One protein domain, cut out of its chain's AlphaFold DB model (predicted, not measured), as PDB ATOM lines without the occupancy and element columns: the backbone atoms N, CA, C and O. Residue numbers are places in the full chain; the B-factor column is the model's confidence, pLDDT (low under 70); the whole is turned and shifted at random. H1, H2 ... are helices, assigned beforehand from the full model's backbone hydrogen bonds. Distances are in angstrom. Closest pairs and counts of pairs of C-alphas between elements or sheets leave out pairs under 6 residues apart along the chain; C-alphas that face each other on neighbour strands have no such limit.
ATOM      1  N   GLY A 173      92.879 138.272  96.347       80.50
ATOM      2  CA  GLY A 173      94.299 138.209  96.016       80.50
ATOM      3  C   GLY A 173      94.636 136.922  95.260       80.50
ATOM      4  O   GLY A 173      94.090 135.859  95.569       80.50
ATOM      5  N   ILE A 174      95.536 137.017  94.277       83.50
ATOM      6  CA  ILE A 174      96.132 135.833  93.650       83.50
ATOM      7  C   ILE A 174      97.019 135.145  94.697       83.50
ATOM      8  O   ILE A 174      97.919 135.777  95.264       83.50
ATOM      9  N   THR A 175      96.731 133.880  94.987       88.50
ATOM     10  CA  THR A 175      97.506 133.065  95.935       88.50
ATOM     11  C   THR A 175      98.830 132.610  95.315       88.50
ATOM     12  O   THR A 175      99.007 132.686  94.102       88.50
ATOM     13  N   ASP A 176      99.773 132.117  96.121       89.31
ATOM     14  CA  ASP A 176     101.038 131.580  95.589       89.31
ATOM     15  C   ASP A 176     100.809 130.389  94.652       89.31
ATOM     16  O   ASP A 176     101.352 130.363  93.556       89.31
ATOM     17  N   ALA A 177      99.905 129.472  95.010       88.81
ATOM     18  CA  ALA A 177      99.543 128.349  94.146       88.81
ATOM     19  C   ALA A 177      98.931 128.808  92.806       88.81
ATOM     20  O   ALA A 177      99.206 128.230  91.756       88.81
ATOM     21  N   GLU A 178      98.108 129.863  92.824       90.62
ATOM     22  CA  GLU A 178      97.549 130.466  91.608       90.62
ATOM     23  C   GLU A 178      98.640 131.151  90.763       90.62
ATOM     24  O   GLU A 178      98.650 130.988  89.541       90.62
ATOM     25  N   ARG A 179      99.590 131.862  91.392       88.62
ATOM     26  CA  ARG A 179     100.760 132.444  90.708       88.62
ATOM     27  C   ARG A 179     101.611 131.367  90.041       88.62
ATOM     28  O   ARG A 179     101.968 131.517  88.877       88.62
ATOM     29  N   ASP A 180     101.884 130.275  90.746       92.19
ATOM     30  CA  ASP A 180     102.669 129.156  90.226       92.19
ATOM     31  C   ASP A 180     101.968 128.472  89.049       92.19
ATOM     32  O   ASP A 180     102.617 128.087  88.076       92.19
ATOM     33  N   ALA A 181     100.638 128.355  89.083       91.00
ATOM     34  CA  ALA A 181      99.867 127.835  87.956       91.00
ATOM     35  C   ALA A 181      99.977 128.732  86.714       91.00
ATOM     36  O   ALA A 181     100.188 128.221  85.613       91.00
ATOM     37  N   ILE A 182      99.890 130.057  86.883       91.38
ATOM     38  CA  ILE A 182     100.075 131.020  85.786       91.38
ATOM     39  C   ILE A 182     101.508 130.941  85.245       91.38
ATOM     40  O   ILE A 182     101.698 130.824  84.038       91.38
ATOM     41  N   ALA A 183     102.514 130.906  86.122       93.12
ATOM     42  CA  ALA A 183     103.914 130.780  85.723       93.12
ATOM     43  C   ALA A 183     104.188 129.462  84.973       93.12
ATOM     44  O   ALA A 183     104.922 129.440  83.984       93.12
ATOM     45  N   ARG A 184     103.561 128.357  85.398       91.44
ATOM     46  CA  ARG A 184     103.623 127.066  84.694       91.44
ATOM     47  C   ARG A 184     102.977 127.130  83.313       91.44
ATOM     48  O   ARG A 184     103.515 126.526  82.388       91.44
ATOM     49  N   TRP A 185     101.865 127.849  83.158       93.38
ATOM     50  CA  TRP A 185     101.277 128.099  81.841       93.38
ATOM     51  C   TRP A 185     102.191 128.958  80.964       93.38
ATOM     52  O   TRP A 185     102.406 128.624  79.801       93.38
ATOM     53  N   ASP A 186     102.775 130.023  81.516       90.81
ATOM     54  CA  ASP A 186     103.696 130.902  80.790       90.81
ATOM     55  C   ASP A 186     104.934 130.160  80.281       90.81
ATOM     56  O   ASP A 186     105.387 130.417  79.167       90.81
ATOM     57  N   ALA A 187     105.440 129.208  81.068       89.81
ATOM     58  CA  ALA A 187     106.548 128.335  80.695       89.81
ATOM     59  C   ALA A 187     106.128 127.133  79.823       89.81
ATOM     60  O   ALA A 187     106.988 126.384  79.348       89.81
ATOM     61  N   SER A 188     104.827 126.904  79.619       87.69
ATOM     62  CA  SER A 188     104.334 125.751  78.870       87.69
ATOM     63  C   SER A 188     104.546 125.931  77.369       87.69
ATOM     64  O   SER A 188     104.088 126.898  76.757       87.69
ATOM     65  N   ALA A 189     105.140 124.921  76.726       86.38
ATOM     66  CA  ALA A 189     105.265 124.872  75.270       86.38
ATOM     67  C   ALA A 189     103.899 124.870  74.555       86.38
ATOM     68  O   ALA A 189     103.827 125.176  73.366       86.38
ATOM     69  N   GLU A 190     102.809 124.534  75.251       82.25
ATOM     70  CA  GLU A 190     101.449 124.554  74.702       82.25
ATOM     71  C   GLU A 190     100.945 125.976  74.433       82.25
ATOM     72  O   GLU A 190     100.196 126.189  73.474       82.25
ATOM     73  N   LYS A 191     101.413 126.965  75.206       86.19
ATOM     74  CA  LYS A 191     101.124 128.382  74.964       86.19
ATOM     75  C   LYS A 191     101.634 128.811  73.588       86.19
ATOM     76  O   LYS A 191     100.898 129.429  72.826       86.19
ATOM     77  N   GLU A 192     102.857 128.424  73.231       80.81
ATOM     78  CA  GLU A 192     103.468 128.790  71.947       80.81
ATOM     79  C   GLU A 192     103.028 127.880  70.793       80.81
ATOM     80  O   GLU A 192     102.708 128.359  69.702       80.81
ATOM     81  N   ARG A 193     102.988 126.560  71.016       79.06
ATOM     82  CA  ARG A 193     102.739 125.569  69.956       79.06
ATOM     83  C   ARG A 193     101.268 125.416  69.615       79.06
ATOM     84  O   ARG A 193     100.924 125.315  68.441       79.06
ATOM     85  N   ALA A 194     100.408 125.376  70.629       76.50
ATOM     86  CA  ALA A 194      98.974 125.186  70.445       76.50
ATOM     87  C   ALA A 194      98.204 126.513  70.470       76.50
ATOM     88  O   ALA A 194      96.993 126.502  70.246       76.50
ATOM     89  N   LYS A 195      98.885 127.644  70.738       86.69
ATOM     90  CA  LYS A 195      98.251 128.949  70.996       86.69
ATOM     91  C   LYS A 195      97.101 128.807  71.996       86.69
ATOM     92  O   LYS A 195      96.035 129.397  71.821       86.69
ATOM     93  N   MET A 196      97.290 127.939  72.993       89.75
ATOM     94  CA  MET A 196      96.223 127.573  73.908       89.75
ATOM     95  C   MET A 196      95.989 128.720  74.898       89.75
ATOM     96  O   MET A 196      96.934 129.118  75.586       89.75
ATOM     97  N   PRO A 197      94.756 129.251  75.000       92.06
ATOM     98  CA  PRO A 197      94.456 130.283  75.981       92.06
ATOM     99  C   PRO A 197      94.572 129.717  77.400       92.06
ATOM    100  O   PRO A 197      94.237 128.550  77.629       92.06
ATOM    101  N   LEU A 198      95.002 130.562  78.343       90.56
ATOM    102  CA  LEU A 198      95.185 130.213  79.758       90.56
ATOM    103  C   LEU A 198      93.949 129.517  80.342       90.56
ATOM    104  O   LEU A 198      94.085 128.483  80.985       90.56
ATOM    105  N   ASP A 199      92.742 129.992  80.028       92.12
ATOM    106  CA  ASP A 199      91.500 129.379  80.512       92.12
ATOM    107  C   ASP A 199      91.355 127.906  80.121       92.12
ATOM    108  O   ASP A 199      90.947 127.077  80.936       92.12
ATOM    109  N   ARG A 200      91.688 127.573  78.872       92.69
ATOM    110  CA  ARG A 200      91.578 126.204  78.359       92.69
ATOM    111  C   ARG A 200      92.675 125.313  78.929       92.69
ATOM    112  O   ARG A 200      92.434 124.134  79.174       92.69
ATOM    113  N   TRP A 201      93.855 125.884  79.153       94.75
ATOM    114  CA  TRP A 201      94.955 125.188  79.800       94.75
ATOM    115  C   TRP A 201      94.632 124.862  81.264       94.75
ATOM    116  O   TRP A 201      94.817 123.727  81.696       94.75
ATOM    117  N   LEU A 202      94.056 125.812  82.008       94.31
ATOM    118  CA  LEU A 202      93.643 125.600  83.397       94.31
ATOM    119  C   LEU A 202      92.588 124.489  83.533       94.31
ATOM    120  O   LEU A 202      92.662 123.705  84.478       94.31
ATOM    121  N   ASP A 203      91.642 124.381  82.592       94.19
ATOM    122  CA  ASP A 203      90.673 123.271  82.577       94.19
ATOM    123  C   ASP A 203      91.347 121.927  82.298       94.19
ATOM    124  O   ASP A 203      91.081 120.938  82.980       94.19
ATOM    125  N   ALA A 204      92.235 121.884  81.299       92.75
ATOM    126  CA  ALA A 204      92.930 120.661  80.911       92.75
ATOM    127  C   ALA A 204      93.823 120.121  82.041       92.75
ATOM    128  O   ALA A 204      93.901 118.911  82.243       92.75
ATOM    129  N   HIS A 205      94.440 121.020  82.812       92.62
ATOM    130  CA  HIS A 205      95.346 120.684  83.911       92.62
ATOM    131  C   HIS A 205      94.687 120.728  85.297       92.62
ATOM    132  O   HIS A 205      95.383 120.643  86.309       92.62
ATOM    133  N   GLN A 206      93.354 120.788  85.390       92.50
ATOM    134  CA  GLN A 206      92.647 120.857  86.676       92.50
ATOM    135  C   GLN A 206      93.026 119.707  87.628       92.50
ATOM    136  O   GLN A 206      93.160 119.913  88.831       92.50
ATOM    137  N   ALA A 207      93.239 118.498  87.098       89.44
ATOM    138  CA  ALA A 207      93.632 117.337  87.900       89.44
ATOM    139  C   ALA A 207      95.042 117.463  88.519       89.44
ATOM    140  O   ALA A 207      95.329 116.839  89.548       89.44
ATOM    141  N   GLU A 208      95.912 118.262  87.898       90.12
ATOM    142  CA  GLU A 208      97.283 118.529  88.343       90.12
ATOM    143  C   GLU A 208      97.358 119.733  89.289       90.12
ATOM    144  O   GLU A 208      98.241 119.798  90.143       90.12
ATOM    145  N   LEU A 209      96.421 120.673  89.167       91.56
ATOM    146  CA  LEU A 209      96.349 121.910  89.942       91.56
ATOM    147  C   LEU A 209      95.476 121.746  91.199       91.56
ATOM    148  O   LEU A 209      94.517 122.485  91.408       91.56
ATOM    149  N   ARG A 210      95.796 120.763  92.049       89.44
ATOM    150  CA  ARG A 210      94.951 120.390  93.205       89.44
ATOM    151  C   ARG A 210      94.773 121.497  94.246       89.44
ATOM    152  O   ARG A 210      93.730 121.551  94.891       89.44
ATOM    153  N   ASP A 211      95.763 122.373  94.370       89.56
ATOM    154  CA  ASP A 211      95.772 123.468  95.346       89.56
ATOM    155  C   ASP A 211      95.193 124.775  94.781       89.56
ATOM    156  O   ASP A 211      95.128 125.793  95.471       89.56
ATOM    157  N   VAL A 212      94.748 124.756  93.521       89.06
ATOM    158  CA  VAL A 212      94.205 125.921  92.825       89.06
ATOM    159  C   VAL A 212      92.728 125.707  92.555       89.06
ATOM    160  O   VAL A 212      92.314 124.770  91.873       89.06
ATOM    161  N   ASN A 213      91.903 126.635  93.033       92.44
ATOM    162  CA  ASN A 213      90.512 126.683  92.614       92.44
ATOM    163  C   ASN A 213      90.439 127.297  91.206       92.44
ATOM    164  O   ASN A 213      90.336 128.512  91.060       92.44
ATOM    165  N   VAL A 214      90.512 126.444  90.178       90.62
ATOM    166  CA  VAL A 214      90.530 126.840  88.757       90.62
ATOM    167  C   VAL A 214      89.373 127.771  88.402       90.62
ATOM    168  O   VAL A 214      89.586 128.794  87.757       90.62
ATOM    169  N   TRP A 215      88.159 127.455  88.861       92.94
ATOM    170  CA  TRP A 215      86.982 128.284  88.601       92.94
ATOM    171  C   TRP A 215      87.162 129.705  89.149       92.94
ATOM    172  O   TRP A 215      86.932 130.684  88.441       92.94
ATOM    173  N   ARG A 216      87.662 129.824  90.382       89.19
ATOM    174  CA  ARG A 216      87.892 131.120  91.024       89.19
ATOM    175  C   ARG A 216      89.054 131.888  90.398       89.19
ATOM    176  O   ARG A 216      88.987 133.107  90.292       89.19
ATOM    177  N   LEU A 217      90.117 131.194  89.991       90.62
ATOM    178  CA  LEU A 217      91.251 131.817  89.312       90.62
ATOM    179  C   LEU A 217      90.813 132.452  87.989       90.62
ATOM    180  O   LEU A 217      91.177 133.588  87.706       90.62
ATOM    181  N   LYS A 218      89.967 131.765  87.218       91.75
ATOM    182  CA  LYS A 218      89.373 132.325  86.000       91.75
ATOM    183  C   LYS A 218      88.541 133.565  86.292       91.75
ATOM    184  O   LYS A 218      88.732 134.588  85.650       91.75
ATOM    185  N   GLU A 219      87.671 133.505  87.296       89.88
ATOM    186  CA  GLU A 219      86.856 134.660  87.695       89.88
ATOM    187  C   GLU A 219      87.719 135.881  88.060       89.88
ATOM    188  O   GLU A 219      87.397 137.002  87.668       89.88
ATOM    189  N   LYS A 220      88.848 135.667  88.751       89.25
ATOM    190  CA  LYS A 220      89.824 136.728  89.045       89.25
ATOM    191  C   LYS A 220      90.442 137.301  87.762       89.25
ATOM    192  O   LYS A 220      90.449 138.514  87.590       89.25
ATOM    193  N   LEU A 221      90.905 136.445  86.849       87.75
ATOM    194  CA  LEU A 221      91.579 136.860  85.611       87.75
ATOM    195  C   LEU A 221      90.670 137.650  84.658       87.75
ATOM    196  O   LEU A 221      91.121 138.600  84.030       87.75
ATOM    197  N   TRP A 222      89.390 137.285  84.562       85.44
ATOM    198  CA  TRP A 222      88.430 137.948  83.670       85.44
ATOM    199  C   TRP A 222      88.061 139.366  84.101       85.44
ATOM    200  O   TRP A 222      87.578 140.149  83.289       85.44
ATOM    201  N   ARG A 223      88.250 139.700  85.377       76.81
ATOM    202  CA  ARG A 223      87.973 141.040  85.895       76.81
ATOM    203  C   ARG A 223      89.088 142.037  85.572       76.81
ATOM    204  O   ARG A 223      88.804 143.226  85.454       76.81
ATOM    205  N   ASP A 224      90.318 141.545  85.467       65.19
ATOM    206  CA  ASP A 224      91.519 142.363  85.280       65.19
ATOM    207  C   ASP A 224      91.926 142.510  83.794       65.19
ATOM    208  O   ASP A 224      92.889 143.221  83.502       65.19
ATOM    209  N   ALA A 225      91.215 141.847  82.870       64.50
ATOM    210  CA  ALA A 225      91.444 141.859  81.417       64.50
ATOM    211  C   ALA A 225      90.681 142.982  80.693       64.50
ATOM    212  O   ALA A 225      91.259 143.548  79.734       64.50
TER     213      ALA A 225
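What this domain is: This is residues 173 to 225 of the 225 residues of an uncharacterized protein of bacterium (UniProt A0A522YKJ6). A loose helical hairpin, H3 and H4 joined by a wide loop of nine residues, is crossed on one side by the helix H1. H3 and H4 run opposite ways and are shifted along each other, with few contacts; the short helix H2 lies beyond the last turn of H1, and H1 and H2 together make the longest axis. The printed part has 53 residues with four named helices, in the order H1, H2, H3, H4, and no named strand; the class is all helix. It is compact, with a radius of gyration of the C-alphas of 10.5 A, and the C-alphas span 30 by 24 by 16 A along their three main axes.

How they stand to each other: H1, residues 176 to 186, only just touches H3, residues 198 to 204, with 3 pairs of C-alphas within 8 A. The closest C-alphas are those of Trp 185 and Leu 198, 6.8 A apart, and the two helices are about perpendicular at 80 degrees. H2, residues 189 to 193, is close to H1 but not clearly touching it; the closest C-alphas, of Trp 185 and Lys 191, are 6.9 A apart. H2 is also close to H3 but not clearly touching it, with the C-alphas of Lys 191 and Leu 198 closest at 7.8 A. H3 and H4, residues 214 to 224, form a helical hairpin and only just touch, with 3 pairs of C-alphas within 8 A. The closest C-alphas are those of Leu 202 and Val 214, 6.3 A apart, and the helices stand at a shallow tilt of 8 degrees, opposite ways. H1 and H4 are close but not clearly touching, about perpendicular at 77 degrees, with the C-alphas of Glu 178 and Leu 217 closest at 6.8 A. H2 and H4 are apart. In H1, H2 and H3 every O i to N i+4 pair is within hydrogen-bond range; in H4, 5 of 7 are.

Where its parts are: H1 runs from Asp 176, C-alpha at (101.038, 131.580, 95.589), to Asp 186, over 15.1 A. H2, from Ala 189 to Arg 193, is 5.9 A from first to last C-alpha. H3 runs from Leu 198, C-alpha at (95.185, 130.213, 79.758), to Ala 204, over 9.9 A. H4 runs from Val 214 to Asp 224, C-alpha at (91.519, 142.363, 85.280), over 15.9 A.

The domain as a whole: The two C-alphas farthest apart are those of Gly 173 and Arg 193, at 30.2 A. The printed part has no cut and ends at Ala 225, the chain's last residue. The links from H1 to H2 and from H2 to H3 are tight, and the link from H3 to H4 is short. The mean pLDDT of the printed part is 88.2, and residues 224 to 225 are under 70.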